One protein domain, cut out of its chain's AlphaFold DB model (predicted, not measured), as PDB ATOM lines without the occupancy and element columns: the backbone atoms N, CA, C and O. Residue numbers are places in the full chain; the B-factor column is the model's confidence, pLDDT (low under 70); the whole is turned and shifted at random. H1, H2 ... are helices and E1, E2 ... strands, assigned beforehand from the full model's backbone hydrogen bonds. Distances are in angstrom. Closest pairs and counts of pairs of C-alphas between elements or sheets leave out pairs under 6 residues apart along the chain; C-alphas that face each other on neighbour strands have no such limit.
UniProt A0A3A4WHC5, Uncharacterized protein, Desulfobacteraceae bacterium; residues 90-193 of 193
ATOM      1  N   VAL A  90     -15.281  23.615 -12.425       96.81
ATOM      2  CA  VAL A  90     -14.067  22.845 -12.692       96.81
ATOM      3  C   VAL A  90     -14.203  21.461 -12.076       96.81
ATOM      4  O   VAL A  90     -14.503  21.343 -10.890       96.81
ATOM      5  N   ASP A  91     -13.934  20.440 -12.880       95.50
ATOM      6  CA  ASP A  91     -13.562  19.107 -12.419       95.50
ATOM      7  C   ASP A  91     -12.088  18.896 -12.769       95.50
ATOM      8  O   ASP A  91     -11.731  18.748 -13.941       95.50
ATOM      9  N   LEU A  92     -11.235  19.031 -11.755       95.62
ATOM     10  CA  LEU A  92      -9.788  18.900 -11.853       95.62
ATOM     11  C   LEU A  92      -9.232  18.623 -10.455       95.62
ATOM     12  O   LEU A  92      -9.468  19.399  -9.529       95.62
ATOM     13  N   GLN A  93      -8.486  17.534 -10.301       93.81
ATOM     14  CA  GLN A  93      -7.867  17.178  -9.024       93.81
ATOM     15  C   GLN A  93      -6.474  17.796  -8.875       93.81
ATOM     16  O   GLN A  93      -5.764  18.040  -9.851       93.81
ATOM     17  N   GLU A  94      -6.062  18.040  -7.634       94.19
ATOM     18  CA  GLU A  94      -4.702  18.487  -7.352       94.19
ATOM     19  C   GLU A  94      -3.676  17.416  -7.751       94.19
ATOM     20  O   GLU A  94      -3.873  16.225  -7.515       94.19
ATOM     21  N   GLY A  95      -2.574  17.840  -8.374       94.88
ATOM     22  CA  GLY A  95      -1.547  16.926  -8.881       94.88
ATOM     23  C   GLY A  95      -1.905  16.269 -10.216       94.88
ATOM     24  O   GLY A  95      -1.120  15.468 -10.725       94.88
ATOM     25  N   TYR A  96      -3.060  16.605 -10.801       96.50
ATOM     26  CA  TYR A  96      -3.514  16.005 -12.048       96.50
ATOM     27  C   TYR A  96      -2.556  16.285 -13.215       96.50
ATOM     28  O   TYR A  96      -1.980  17.367 -13.364       96.50
ATOM     29  N   ARG A  97      -2.391  15.291 -14.084       96.38
ATOM     30  CA  ARG A  97      -1.649  15.426 -15.333       96.38
ATOM     31  C   ARG A  97      -2.396  14.678 -16.416       96.38
ATOM     32  O   ARG A  97      -2.393  13.453 -16.427       96.38
ATOM     33  N   GLY A  98      -2.961  15.410 -17.359       96.44
ATOM     34  CA  GLY A  98      -3.767  14.794 -18.399       96.44
ATOM     35  C   GLY A  98      -4.472  15.818 -19.259       96.44
ATOM     36  O   GLY A  98      -4.017  16.958 -19.383       96.44
ATOM     37  N   LYS A  99      -5.567  15.395 -19.885       97.69
ATOM     38  CA  LYS A  99      -6.310  16.234 -20.817       97.69
ATOM     39  C   LYS A  99      -7.393  16.993 -20.076       97.69
ATOM     40  O   LYS A  99      -7.959  16.518 -19.094       97.69
ATOM     41  N   ILE A 100      -7.669  18.187 -20.571       98.19
ATOM     42  CA  ILE A 100      -8.792  19.006 -20.144       98.19
ATOM     43  C   ILE A 100      -9.603  19.410 -21.367       98.19
ATOM     44  O   ILE A 100      -9.062  19.604 -22.459       98.19
ATOM     45  N   LEU A 101     -10.905  19.541 -21.172       98.50
ATOM     46  CA  LEU A 101     -11.838  20.019 -22.174       98.50
ATOM     47  C   LEU A 101     -12.605  21.202 -21.597       98.50
ATOM     48  O   LEU A 101     -13.139  21.116 -20.487       98.50
ATOM     49  N   LEU A 102     -12.647  22.297 -22.353       98.31
ATOM     50  CA  LEU A 102     -13.579  23.374 -22.072       98.31
ATOM     51  C   LEU A 102     -14.919  22.980 -22.689       98.31
ATOM     52  O   LEU A 102     -14.995  22.635 -23.866       98.31
ATOM     53  N   VAL A 103     -15.967  22.988 -21.881       98.19
ATOM     54  CA  VAL A 103     -17.292  22.504 -22.250       98.19
ATOM     55  C   VAL A 103     -18.272  23.660 -22.160       98.19
ATOM     56  O   VAL A 103     -18.330  24.353 -21.145       98.19
ATOM     57  N   SER A 104     -19.042  23.862 -23.223       97.75
ATOM     58  CA  SER A 104     -20.129  24.832 -23.278       97.75
ATOM     59  C   SER A 104     -21.462  24.108 -23.161       97.75
ATOM     60  O   SER A 104     -21.725  23.151 -23.886       97.75
ATOM     61  N   VAL A 105     -22.322  24.588 -22.270       97.56
ATOM     62  CA  VAL A 105     -23.681  24.080 -22.095       97.56
ATOM     63  C   VAL A 105     -24.657  25.082 -22.694       97.56
ATOM     64  O   VAL A 105     -24.649  26.268 -22.354       97.56
ATOM     65  N   SER A 106     -25.506  24.617 -23.602       96.19
ATOM     66  CA  SER A 106     -26.507  25.431 -24.287       96.19
ATOM     67  C   SER A 106     -27.909  24.858 -24.079       96.19
ATOM     68  O   SER A 106     -28.076  23.673 -23.815       96.19
ATOM     69  N   GLY A 107     -28.938  25.704 -24.173       92.31
ATOM     70  CA  GLY A 107     -30.325  25.278 -23.961       92.31
ATOM     71  C   GLY A 107     -30.692  25.007 -22.496       92.31
ATOM     72  O   GLY A 107     -29.840  24.888 -21.617       92.31
ATOM     73  N   GLY A 108     -31.999  24.960 -22.232       91.56
ATOM     74  CA  GLY A 108     -32.535  24.749 -20.887       91.56
ATOM     75  C   GLY A 108     -32.102  25.805 -19.859       91.56
ATOM     76  O   GLY A 108     -31.667  26.909 -20.192       91.56
ATOM     77  N   ALA A 109     -32.231  25.453 -18.586       92.56
ATOM     78  CA  ALA A 109     -31.862  26.257 -17.429       92.56
ATOM     79  C   ALA A 109     -30.342  26.359 -17.230       92.56
ATOM     80  O   ALA A 109     -29.884  27.306 -16.598       92.56
ATOM     81  N   ALA A 110     -29.568  25.415 -17.774       91.44
ATOM     82  CA  ALA A 110     -28.103  25.415 -17.733       91.44
ATOM     83  C   ALA A 110     -27.446  26.154 -18.914       91.44
ATOM     84  O   ALA A 110     -26.219  26.178 -19.021       91.44
ATOM     85  N   GLY A 111     -28.239  26.754 -19.804       92.25
ATOM     86  CA  GLY A 111     -27.726  27.458 -20.972       92.25
ATOM     87  C   GLY A 111     -26.798  28.617 -20.599       92.25
ATOM     88  O   GLY A 111     -27.123  29.445 -19.749       92.25
ATOM     89  N   GLY A 112     -25.651  28.691 -21.273       92.06
ATOM     90  CA  GLY A 112     -24.638  29.727 -21.068       92.06
ATOM     91  C   GLY A 112     -23.575  29.374 -20.027       92.06
ATOM     92  O   GLY A 112     -22.712  30.204 -19.748       92.06
ATOM     93  N   ILE A 113     -23.603  28.166 -19.456       94.50
ATOM     94  CA  ILE A 113     -22.523  27.689 -18.590       94.50
ATOM     95  C   ILE A 113     -21.328  27.287 -19.450       94.50
ATOM     96  O   ILE A 113     -21.461  26.561 -20.433       94.50
ATOM     97  N   THR A 114     -20.141  27.703 -19.022       96.06
ATOM     98  CA  THR A 114     -18.876  27.148 -19.494       96.06
ATOM     99  C   THR A 114     -18.156  26.526 -18.309       96.06
ATOM    100  O   THR A 114     -17.996  27.171 -17.271       96.06
ATOM    101  N   CYS A 115     -17.739  25.273 -18.446       97.31
ATOM    102  CA  CYS A 115     -17.056  24.540 -17.391       97.31
ATOM    103  C   CYS A 115     -15.857  23.757 -17.937       97.31
ATOM    104  O   CYS A 115     -15.743  23.509 -19.135       97.31
ATOM    105  N   LEU A 116     -14.930  23.400 -17.051       98.31
ATOM    106  CA  LEU A 116     -13.729  22.642 -17.385       98.31
ATOM    107  C   LEU A 116     -13.854  21.223 -16.843       98.31
ATOM    108  O   LEU A 116     -14.220  21.036 -15.679       98.31
ATOM    109  N   ARG A 117     -13.548  20.231 -17.678       97.81
ATOM    110  CA  ARG A 117     -13.546  18.813 -17.304       97.81
ATOM    111  C   ARG A 117     -12.204  18.179 -17.616       97.81
ATOM    112  O   ARG A 117     -11.651  18.423 -18.686       97.81
ATOM    113  N   SER A 118     -11.693  17.375 -16.693       96.88
ATOM    114  CA  SER A 118     -10.465  16.600 -16.872       96.88
ATOM    115  C   SER A 118     -10.743  15.149 -17.261       96.88
ATOM    116  O   SER A 118     -11.769  14.591 -16.880       96.88
ATOM    117  N   GLY A 119      -9.809  14.517 -17.971       94.62
ATOM    118  CA  GLY A 119      -9.845  13.080 -18.224       94.62
ATOM    119  C   GLY A 119      -8.587  12.555 -18.909       94.62
ATOM    120  O   GLY A 119      -7.898  13.262 -19.647       94.62
ATOM    121  N   ASP A 120      -8.267  11.290 -18.644       89.94
ATOM    122  CA  ASP A 120      -6.992  10.693 -19.067       89.94
ATOM    123  C   ASP A 120      -7.022  10.187 -20.514       89.94
ATOM    124  O   ASP A 120      -5.986  10.094 -21.187       89.94
ATOM    125  N   LEU A 121      -8.222   9.887 -21.006       88.00
ATOM    126  CA  LEU A 121      -8.454   9.291 -22.313       88.00
ATOM    127  C   LEU A 121      -8.647  10.360 -23.401       88.00
ATOM    128  O   LEU A 121      -7.956  11.376 -23.388       88.00
ATOM    129  N   TRP A 122      -9.510  10.121 -24.387       94.38
ATOM    130  CA  TRP A 122      -9.734  11.029 -25.512       94.38
ATOM    131  C   TRP A 122     -10.643  12.197 -25.118       94.38
ATOM    132  O   TRP A 122     -11.493  12.066 -24.234       94.38
ATOM    133  N   HIS A 123     -10.494  13.352 -25.774       96.88
ATOM    134  CA  HIS A 123     -11.350  14.506 -25.478       96.88
ATOM    135  C   HIS A 123     -12.830  14.201 -25.755       96.88
ATOM    136  O   HIS A 123     -13.699  14.740 -25.079       96.88
ATOM    137  N   GLU A 124     -13.136  13.314 -26.702       97.19
ATOM    138  CA  GLU A 124     -14.491  12.856 -27.017       97.19
ATOM    139  C   GLU A 124     -15.136  12.126 -25.839       97.19
ATOM    140  O   GLU A 124     -16.325  12.292 -25.572       97.19
ATOM    141  N   GLU A 125     -14.351  11.342 -25.099       96.31
ATOM    142  CA  GLU A 125     -14.837  10.635 -23.917       96.31
ATOM    143  C   GLU A 125     -15.053  11.593 -22.745       96.31
ATOM    144  O   GLU A 125     -16.006  11.412 -21.981       96.31
ATOM    145  N   ILE A 126     -14.239  12.651 -22.640       97.19
ATOM    146  CA  ILE A 126     -14.479  13.752 -21.695       97.19
ATOM    147  C   ILE A 126     -15.792  14.459 -22.047       97.19
ATOM    148  O   ILE A 126     -16.622  14.669 -21.165       97.19
ATOM    149  N   LEU A 127     -16.025  14.770 -23.329       97.94
ATOM    150  CA  LEU A 127     -17.259  15.418 -23.781       97.94
ATOM    151  C   LEU A 127     -18.493  14.549 -23.507       97.94
ATOM    152  O   LEU A 127     -19.491  15.035 -22.975       97.94
ATOM    153  N   MET A 128     -18.423  13.254 -23.822       96.81
ATOM    154  CA  MET A 128     -19.502  12.304 -23.544       96.81
ATOM    155  C   MET A 128     -19.787  12.206 -22.040       96.81
ATOM    156  O   MET A 128     -20.946  12.235 -21.627       96.81
ATOM    157  N   SER A 129     -18.739  12.143 -21.215       95.69
ATOM    158  CA  SER A 129     -18.874  12.103 -19.754       95.69
ATOM    159  C   SER A 129     -19.471  13.400 -19.202       95.69
ATOM    160  O   SER A 129     -20.325  13.345 -18.319       95.69
ATOM    161  N   ALA A 130     -19.100  14.556 -19.762       96.69
ATOM    162  CA  ALA A 130     -19.692  15.845 -19.417       96.69
ATOM    163  C   ALA A 130     -21.184  15.902 -19.793       96.69
ATOM    164  O   ALA A 130     -22.009  16.356 -19.003       96.69
ATOM    165  N   ALA A 131     -21.568  15.377 -20.960       97.19
ATOM    166  CA  ALA A 131     -22.972  15.288 -21.361       97.19
ATOM    167  C   ALA A 131     -23.793  14.381 -20.426       97.19
ATOM    168  O   ALA A 131     -24.931  14.702 -20.073       97.19
ATOM    169  N   GLU A 132     -23.221  13.254 -19.993       96.12
ATOM    170  CA  GLU A 132     -23.835  12.390 -18.981       96.12
ATOM    171  C   GLU A 132     -23.954  13.084 -17.623       96.12
ATOM    172  O   GLU A 132     -24.994  12.971 -16.976       96.12
ATOM    173  N   GLU A 133     -22.923  13.819 -17.204       96.50
ATOM    174  CA  GLU A 133     -22.923  14.594 -15.965       96.50
ATOM    175  C   GLU A 133     -24.046  15.631 -15.953       96.50
ATOM    176  O   GLU A 133     -24.852  15.622 -15.026       96.50
ATOM    177  N   ILE A 134     -24.142  16.481 -16.980       97.38
ATOM    178  CA  ILE A 134     -25.169  17.529 -17.072       97.38
ATOM    179  C   ILE A 134     -26.579  16.924 -17.035       97.38
ATOM    180  O   ILE A 134     -27.459  17.439 -16.341       97.38
ATOM    181  N   ARG A 135     -26.786  15.774 -17.686       96.12
ATOM    182  CA  ARG A 135     -28.055  15.037 -17.607       96.12
ATOM    183  C   ARG A 135     -28.313  14.474 -16.208       96.12
ATOM    184  O   ARG A 135     -29.428  14.564 -15.711       96.12
ATOM    185  N   ASP A 136     -27.299  13.906 -15.560       96.31
ATOM    186  CA  ASP A 136     -27.404  13.376 -14.194       96.31
ATOM    187  C   ASP A 136     -27.623  14.488 -13.144       96.31
ATOM    188  O   ASP A 136     -28.128  14.213 -12.056       96.31
ATOM    189  N   LEU A 137     -27.279  15.738 -13.469       96.75
ATOM    190  CA  LEU A 137     -27.590  16.934 -12.677       96.75
ATOM    191  C   LEU A 137     -29.006  17.473 -12.922       96.75
ATOM    192  O   LEU A 137     -29.432  18.402 -12.239       96.75
ATOM    193  N   GLY A 138     -29.742  16.862 -13.851       96.50
ATOM    194  CA  GLY A 138     -31.150  17.122 -14.096       96.50
ATOM    195  C   GLY A 138     -31.454  18.259 -15.058       96.50
ATOM    196  O   GLY A 138     -32.509  18.873 -14.932       96.50
ATOM    197  N   PHE A 139     -30.538  18.528 -15.990       97.06
ATOM    198  CA  PHE A 139     -30.739  19.454 -17.103       97.06
ATOM    199  C   PHE A 139     -31.069  18.680 -18.386       97.06
ATOM    200  O   PHE A 139     -30.226  18.500 -19.266       97.06
ATOM    201  N   GLU A 140     -32.287  18.142 -18.475       95.25
ATOM    202  CA  GLU A 140     -32.715  17.289 -19.587       95.25
ATOM    203  C   GLU A 140     -32.841  18.007 -20.944       95.25
ATOM    204  O   GLU A 140     -32.874  17.344 -21.983       95.25
ATOM    205  N   HIS A 141     -32.918  19.338 -20.953       95.44
ATOM    206  CA  HIS A 141     -33.012  20.156 -22.164       95.44
ATOM    207  C   HIS A 141     -31.681  20.799 -22.566       95.44
ATOM    208  O   HIS A 141     -31.637  21.535 -23.554       95.44
ATOM    209  N   ALA A 142     -30.611  20.539 -21.814       96.56
ATOM    210  CA  ALA A 142     -29.289  21.058 -22.109       96.56
ATOM    211  C   ALA A 142     -28.571  20.221 -23.179       96.56
ATOM    212  O   ALA A 142     -28.554  18.987 -23.137       96.56
ATOM    213  N   ALA A 143     -27.935  20.911 -24.118       97.06
ATOM    214  CA  ALA A 143     -26.938  20.371 -25.026       97.06
ATOM    215  C   ALA A 143     -25.537  20.715 -24.508       97.06
ATOM    216  O   ALA A 143     -25.329  21.745 -23.865       97.06
ATOM    217  N   VAL A 144     -24.587  19.822 -24.766       98.00
ATOM    218  CA  VAL A 144     -23.213  19.924 -24.279       98.00
ATOM    219  C   VAL A 144     -22.280  19.836 -25.473       98.00
ATOM    220  O   VAL A 144     -22.240  18.811 -26.151       98.00
ATOM    221  N   ASP A 145     -21.536  20.910 -25.701       98.06
ATOM    222  CA  ASP A 145     -20.645  21.082 -26.840       98.06
ATOM    223  C   ASP A 145     -19.209  21.328 -26.366       98.06
ATOM    224  O   ASP A 145     -18.961  21.895 -25.296       98.06
ATOM    225  N   SER A 146     -18.240  20.917 -27.182       97.56
ATOM    226  CA  SER A 146     -16.835  21.240 -26.941       97.56
ATOM    227  C   SER A 146     -16.548  22.697 -27.307       97.56
ATOM    228  O   SER A 146     -16.908  23.156 -28.388       97.56
ATOM    229  N   ALA A 147     -15.846  23.400 -26.422       97.62
ATOM    230  CA  ALA A 147     -15.250  24.715 -26.657       97.62
ATOM    231  C   ALA A 147     -13.718  24.613 -26.814       97.62
ATOM    232  O   ALA A 147     -12.979  25.535 -26.463       97.62
ATOM    233  N   GLY A 148     -13.248  23.466 -27.316       98.00
ATOM    234  CA  GLY A 148     -11.837  23.147 -27.514       98.00
ATOM    235  C   GLY A 148     -11.217  22.412 -26.327       98.00
ATOM    236  O   GLY A 148     -11.765  22.365 -25.219       98.00
ATOM    237  N   GLY A 149     -10.038  21.834 -26.548       97.75
ATOM    238  CA  GLY A 149      -9.315  21.088 -25.522       97.75
ATOM    239  C   GLY A 149      -7.850  21.477 -25.407       97.75
ATOM    240  O   GLY A 149      -7.257  22.079 -26.300       97.75
ATOM    241  N   ALA A 150      -7.270  21.095 -24.278       97.62
ATOM    242  CA  ALA A 150      -5.857  21.251 -23.973       97.62
ATOM    243  C   ALA A 150      -5.395  20.095 -23.073       97.62
ATOM    244  O   ALA A 150      -6.130  19.141 -22.804       97.62
ATOM    245  N   SER A 151      -4.156  20.176 -22.611       97.44
ATOM    246  CA  SER A 151      -3.606  19.379 -21.522       97.44
ATOM    247  C   SER A 151      -3.256  20.278 -20.346       97.44
ATOM    248  O   SER A 151      -2.992  21.471 -20.508       97.44
ATOM    249  N   VAL A 152      -3.234  19.688 -19.156       97.50
ATOM    250  CA  VAL A 152      -2.814  20.351 -17.928       97.50
ATOM    251  C   VAL A 152      -1.789  19.499 -17.187       97.50
ATOM    252  O   VAL A 152      -1.839  18.265 -17.226       97.50
ATOM    253  N   ARG A 153      -0.848  20.151 -16.503       97.50
ATOM    254  CA  ARG A 153       0.109  19.491 -15.611       97.50
ATOM    255  C   ARG A 153       0.366  20.336 -14.374       97.50
ATOM    256  O   ARG A 153       0.679  21.517 -14.489       97.50
ATOM    257  N   PHE A 154       0.286  19.701 -13.212       97.44
ATOM    258  CA  PHE A 154       0.740  20.265 -11.947       97.44
ATOM    259  C   PHE A 154       2.229  19.943 -11.778       97.44
ATOM    260  O   PHE A 154       2.627  18.777 -11.768       97.44
ATOM    261  N   ASP A 155       3.054  20.978 -11.681       96.44
ATOM    262  CA  ASP A 155       4.489  20.868 -11.444       96.44
ATOM    263  C   ASP A 155       4.796  20.825  -9.938       96.44
ATOM    264  O   ASP A 155       4.031  21.301  -9.095       96.44
ATOM    265  N   ALA A 156       5.959  20.271  -9.586       93.88
ATOM    266  CA  ALA A 156       6.398  20.148  -8.193       93.88
ATOM    267  C   ALA A 156       6.644  21.505  -7.502       93.88
ATOM    268  O   ALA A 156       6.594  21.584  -6.277       93.88
ATOM    269  N   ASP A 157       6.892  22.568  -8.272       94.00
ATOM    270  CA  ASP A 157       7.051  23.939  -7.769       94.00
ATOM    271  C   ASP A 157       5.707  24.635  -7.481       94.00
ATOM    272  O   ASP A 157       5.679  25.790  -7.056       94.00
ATOM    273  N   GLY A 158       4.588  23.938  -7.701       91.44
ATOM    274  CA  GLY A 158       3.247  24.475  -7.527       91.44
ATOM    275  C   GLY A 158       2.724  25.286  -8.708       91.44
ATOM    276  O   GLY A 158       1.679  25.926  -8.574       91.44
ATOM    277  N   THR A 159       3.408  25.257  -9.852       97.44
ATOM    278  CA  THR A 159       2.892  25.801 -11.109       97.44
ATOM    279  C   THR A 159       1.893  24.830 -11.741       97.44
ATOM    280  O   THR A 159       2.136  23.628 -11.812       97.44
ATOM    281  N   ILE A 160       0.776  25.343 -12.248       98.12
ATOM    282  CA  ILE A 160      -0.148  24.611 -13.118       98.12
ATOM    283  C   ILE A 160       0.075  25.106 -14.547       98.12
ATOM    284  O   ILE A 160      -0.098  26.291 -14.833       98.12
ATOM    285  N   ARG A 161       0.468  24.207 -15.449       98.31
ATOM    286  CA  ARG A 161       0.680  24.519 -16.868       98.31
ATOM    287  C   ARG A 161      -0.496  24.059 -17.703       98.31
ATOM    288  O   ARG A 161      -0.877  22.897 -17.593       98.31
ATOM    289  N   ILE A 162      -1.002  24.937 -18.562       98.12
ATOM    290  CA  ILE A 162      -2.015  24.643 -19.580       98.12
ATOM    291  C   ILE A 162      -1.328  24.711 -20.942       98.12
ATOM    292  O   ILE A 162      -0.765  25.746 -21.283       98.12
ATOM    293  N   TYR A 163      -1.358  23.619 -21.704       97.31
ATOM    294  CA  TYR A 163      -0.601  23.499 -22.952       97.31
ATOM    295  C   TYR A 163      -1.289  22.580 -23.966       97.31
ATOM    296  O   TYR A 163      -2.154  21.776 -23.620       97.31
ATOM    297  N   GLY A 164      -0.859  22.653 -25.225       96.25
ATOM    298  CA  GLY A 164      -1.347  21.787 -26.301       96.25
ATOM    299  C   GLY A 164      -2.737  22.158 -26.825       96.25
ATOM    300  O   GLY A 164      -3.286  23.208 -26.497       96.25
ATOM    301  N   THR A 165      -3.278  21.282 -27.671       96.62
ATOM    302  CA  THR A 165      -4.573  21.415 -28.354       96.62
ATOM    303  C   THR A 165      -5.259  20.050 -28.416       96.62
ATOM    304  O   THR A 165      -4.595  19.020 -28.291       96.62
ATOM    305  N   SER A 166      -6.578  20.025 -28.602       96.75
ATOM    306  CA  SER A 166      -7.289  18.804 -28.979       96.75
ATOM    307  C   SER A 166      -7.143  18.542 -30.476       96.75
ATOM    308  O   SER A 166      -7.334  19.458 -31.275       96.75
ATOM    309  N   ASP A 167      -6.872  17.295 -30.861       95.06
ATOM    310  CA  ASP A 167      -6.895  16.881 -32.272       95.06
ATOM    311  C   ASP A 167      -8.326  16.886 -32.836       95.06
ATOM    312  O   ASP A 167      -8.545  17.196 -34.005       95.06
ATOM    313  N   SER A 168      -9.311  16.585 -31.988       96.12
ATOM    314  CA  SER A 168     -10.712  16.406 -32.381       96.12
ATOM    315  C   SER A 168     -11.526  17.693 -32.310       96.12
ATOM    316  O   SER A 168     -12.496  17.856 -33.047       96.12
ATOM    317  N   PHE A 169     -11.140  18.612 -31.423       97.50
ATOM    318  CA  PHE A 169     -11.903  19.834 -31.149       97.50
ATOM    319  C   PHE A 169     -11.097  21.126 -31.266       97.50
ATOM    320  O   PHE A 169     -11.637  22.201 -31.016       97.50
ATOM    321  N   GLY A 170      -9.817  21.040 -31.629       97.31
ATOM    322  CA  GLY A 170      -8.934  22.195 -31.669       97.31
ATOM    323  C   GLY A 170      -8.605  22.757 -30.284       97.31
ATOM    324  O   GLY A 170      -8.796  22.119 -29.241       97.31
ATOM    325  N   GLU A 171      -8.054  23.961 -30.296       96.56
ATOM    326  CA  GLU A 171      -7.555  24.649 -29.113       96.56
ATOM    327  C   GLU A 171      -8.706  25.294 -28.331       96.56
ATOM    328  O   GLU A 171      -9.609  25.890 -28.920       96.56
ATOM    329  N   CYS A 172      -8.679  25.185 -26.999       97.38
ATOM    330  CA  CYS A 172      -9.584  25.958 -26.148       97.38
ATOM    331  C   CYS A 172      -9.069  27.379 -25.904       97.38
ATOM    332  O   CYS A 172      -7.871  27.648 -25.972       97.38
ATOM    333  N   ASP A 173      -9.963  28.281 -25.497       97.50
ATOM    334  CA  ASP A 173      -9.538  29.550 -24.907       97.50
ATOM    335  C   ASP A 173      -8.848  29.292 -23.554       97.50
ATOM    336  O   ASP A 173      -9.484  29.088 -22.512       97.50
ATOM    337  N   LYS A 174      -7.512  29.294 -23.573       95.88
ATOM    338  CA  LYS A 174      -6.686  29.046 -22.388       95.88
ATOM    339  C   LYS A 174      -6.769  30.171 -21.354       95.88
ATOM    340  O   LYS A 174      -6.430  29.926 -20.197       95.88
ATOM    341  N   THR A 175      -7.256  31.359 -21.718       96.38
ATOM    342  CA  THR A 175      -7.543  32.435 -20.754       96.38
ATOM    343  C   THR A 175      -8.732  32.039 -19.890       96.38
ATOM    344  O   THR A 175      -8.639  32.064 -18.666       96.38
ATOM    345  N   ILE A 176      -9.814  31.563 -20.517       97.06
ATOM    346  CA  ILE A 176     -10.985  31.050 -19.792       97.06
ATOM    347  C   ILE A 176     -10.596  29.836 -18.940       97.06
ATOM    348  O   ILE A 176     -10.965  29.762 -17.766       97.06
ATOM    349  N   ALA A 177      -9.820  28.898 -19.495       97.62
ATOM    350  CA  ALA A 177      -9.354  27.733 -18.744       97.62
ATOM    351  C   ALA A 177      -8.487  28.133 -17.533       97.62
ATOM    352  O   ALA A 177      -8.689  27.611 -16.436       97.62
ATOM    353  N   SER A 178      -7.565  29.084 -17.713       97.69
ATOM    354  CA  SER A 178      -6.732  29.641 -16.641       97.69
ATOM    355  C   SER A 178      -7.575  30.289 -15.548       97.69
ATOM    356  O   SER A 178      -7.366  30.003 -14.373       97.69
ATOM    357  N   ASP A 179      -8.558  31.112 -15.906       97.75
ATOM    358  CA  ASP A 179      -9.428  31.779 -14.934       97.75
ATOM    359  C   ASP A 179     -10.256  30.783 -14.115       97.75
ATOM    360  O   ASP A 179     -10.397  30.933 -12.899       97.75
ATOM    361  N   LEU A 180     -10.792  29.746 -14.766       97.25
ATOM    362  CA  LEU A 180     -11.532  28.680 -14.094       97.25
ATOM    363  C   LEU A 180     -10.634  27.922 -13.108       97.25
ATOM    364  O   LEU A 180     -10.992  27.786 -11.937       97.25
ATOM    365  N   ILE A 181      -9.453  27.483 -13.551       97.44
ATOM    366  CA  ILE A 181      -8.485  26.775 -12.699       97.44
ATOM    367  C   ILE A 181      -8.016  27.679 -11.552       97.44
ATOM    368  O   ILE A 181      -7.947  27.227 -10.413       97.44
ATOM    369  N   GLY A 182      -7.760  28.962 -11.810       97.25
ATOM    370  CA  GLY A 182      -7.274  29.915 -10.809       97.25
ATOM    371  C   GLY A 182      -8.262  30.147  -9.674       97.25
ATOM    372  O   GLY A 182      -7.856  30.300  -8.527       97.25
ATOM    373  N   ARG A 183      -9.567  30.096  -9.956       95.81
ATOM    374  CA  ARG A 183     -10.604  30.167  -8.912       95.81
ATOM    375  C   ARG A 183     -10.623  28.925  -8.024       95.81
ATOM    376  O   ARG A 183     -10.903  29.048  -6.835       95.81
ATOM    377  N   SER A 184     -10.327  27.753  -8.585       95.50
ATOM    378  CA  SER A 184     -10.262  26.489  -7.840       95.50
ATOM    379  C   SER A 184      -8.945  26.311  -7.081       95.50
ATOM    380  O   SER A 184      -8.921  25.648  -6.047       95.50
ATOM    381  N   PHE A 185      -7.861  26.920  -7.567       95.94
ATOM    382  CA  PHE A 185      -6.516  26.818  -7.003       95.94
ATOM    383  C   PHE A 185      -5.886  28.213  -6.815       95.94
ATOM    384  O   PHE A 185      -4.883  28.525  -7.462       95.94
ATOM    385  N   PRO A 186      -6.440  29.062  -5.926       95.31
ATOM    386  CA  PRO A 186      -6.076  30.481  -5.828       95.31
ATOM    387  C   PRO A 186      -4.625  30.740  -5.399       95.31
ATOM    388  O   PRO A 186      -4.093  31.818  -5.643       95.31
ATOM    389  N   GLU A 187      -3.974  29.763  -4.769       94.88
ATOM    390  CA  GLU A 187      -2.582  29.864  -4.311       94.88
ATOM    391  C   GLU A 187      -1.565  29.364  -5.352       94.88
ATOM    392  O   GLU A 187      -0.355  29.451  -5.140       94.88
ATOM    393  N   ARG A 188      -2.034  28.809  -6.475       95.25
ATOM    394  CA  ARG A 188      -1.180  28.213  -7.505       95.25
ATOM    395  C   ARG A 188      -0.898  29.219  -8.615       95.25
ATOM    396  O   ARG A 188      -1.766  29.977  -9.040       95.25
ATOM    397  N   ARG A 189       0.331  29.195  -9.132       96.69
ATOM    398  CA  ARG A 189       0.695  29.973 -10.321       96.69
ATOM    399  C   ARG A 189       0.207  29.238 -11.562       96.69
ATOM    400  O   ARG A 189       0.553  28.077 -11.739       96.69
ATOM    401  N   ILE A 190      -0.511  29.920 -12.448       97.62
ATOM    402  CA  ILE A 190      -0.941  29.346 -13.729       97.62
ATOM    403  C   ILE A 190      -0.068  29.894 -14.856       97.62
ATOM    404  O   ILE A 190       0.216  31.092 -14.908       97.62
ATOM    405  N   VAL A 191       0.390  29.006 -15.734       97.50
ATOM    406  CA  VAL A 191       1.159  29.341 -16.936       97.50
ATOM    407  C   VAL A 191       0.447  28.752 -18.147       97.50
ATOM    408  O   VAL A 191       0.128  27.565 -18.169       97.50
ATOM    409  N   VAL A 192       0.205  29.600 -19.144       96.56
ATOM    410  CA  VAL A 192      -0.417  29.238 -20.418       96.56
ATOM    411  C   VAL A 192       0.665  29.198 -21.494       96.56
ATOM    412  O   VAL A 192       1.437  30.151 -21.611       96.56
ATOM    413  N   GLU A 193       0.715  28.097 -22.243       90.38
ATOM    414  CA  GLU A 193       1.648  27.848 -23.353       90.38
ATOM    415  C   GLU A 193       0.925  27.699 -24.697       90.38
ATOM    416  O   GLU A 193      -0.149  27.043 -24.754       90.38
TER     417      GLU A 193
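This is residues 90 to 193 of the 193 residues of an uncharacterized protein of Desulfobacteraceae bacterium (UniProt A0A3A4WHC5). A strongly twisted sheet of five strands, curled like part of a barrel, runs between two helices. H1 packs on E1, E2 and E3, while H2 sits on the other side in the curl of the sheet between E2 and E5. The printed part has 104 residues, in the order E1, E2, H1, E3, E4, H2, E5; the sheet is mixed, with order E2, E1, E3, E4, E5. The class is mixed, helices and strands; the whole is compact, with a radius of gyration of the C-alphas of 13.3 A, and spans 43 by 28 by 20 A.

E3, residues 143 to 154, is 30.6 A long and bends by 65 degrees at residue 148. E1, residues 97 to 106, is 28.3 A long and begins at C-alpha 97 (-1.649, 15.426, -15.333). E2 holds residues 113 to 119, E4 159 to 163, and E5 189 to 192, ending at C-alpha 192 (-0.417, 29.238, -20.418). H1, residues 123 to 136, spans 19.7 A; H2, residues 174 to 184, spans 15.2 A.

E1 is antiparallel to E3 (N 100 and O 150, 2.9 A) and to E2 (N 103 and O 115, 2.8 A), with which it forms a hairpin. E3 and E4 form another hairpin, with N 151 and O 163 2.8 A apart. E4 and E5 are parallel, with N 162 and O 191 2.9 A apart. E2, H1, E3 make a split strand-helix-strand unit, two strands running the same way with E1 between them; E4, H2, E5 make an unsplit one, its strands neighbours. Both crossovers are right-handed. H1 is on the sheet, its closest C-alphas to E3 being Ala 131 and Val 144, 5.5 A. H2 is also on it, its closest C-alphas to E5 being Ser 178 and Ile 190, 6.5 A. H1 and H2 are apart. In both helices every O i to N i+4 pair is within hydrogen-bond range.

The two C-alphas farthest apart, those of His 141 and Asp 157, are 42.7 A apart. The printed part has no cut, no link is long, and no printed residue is under 70 in pLDDT.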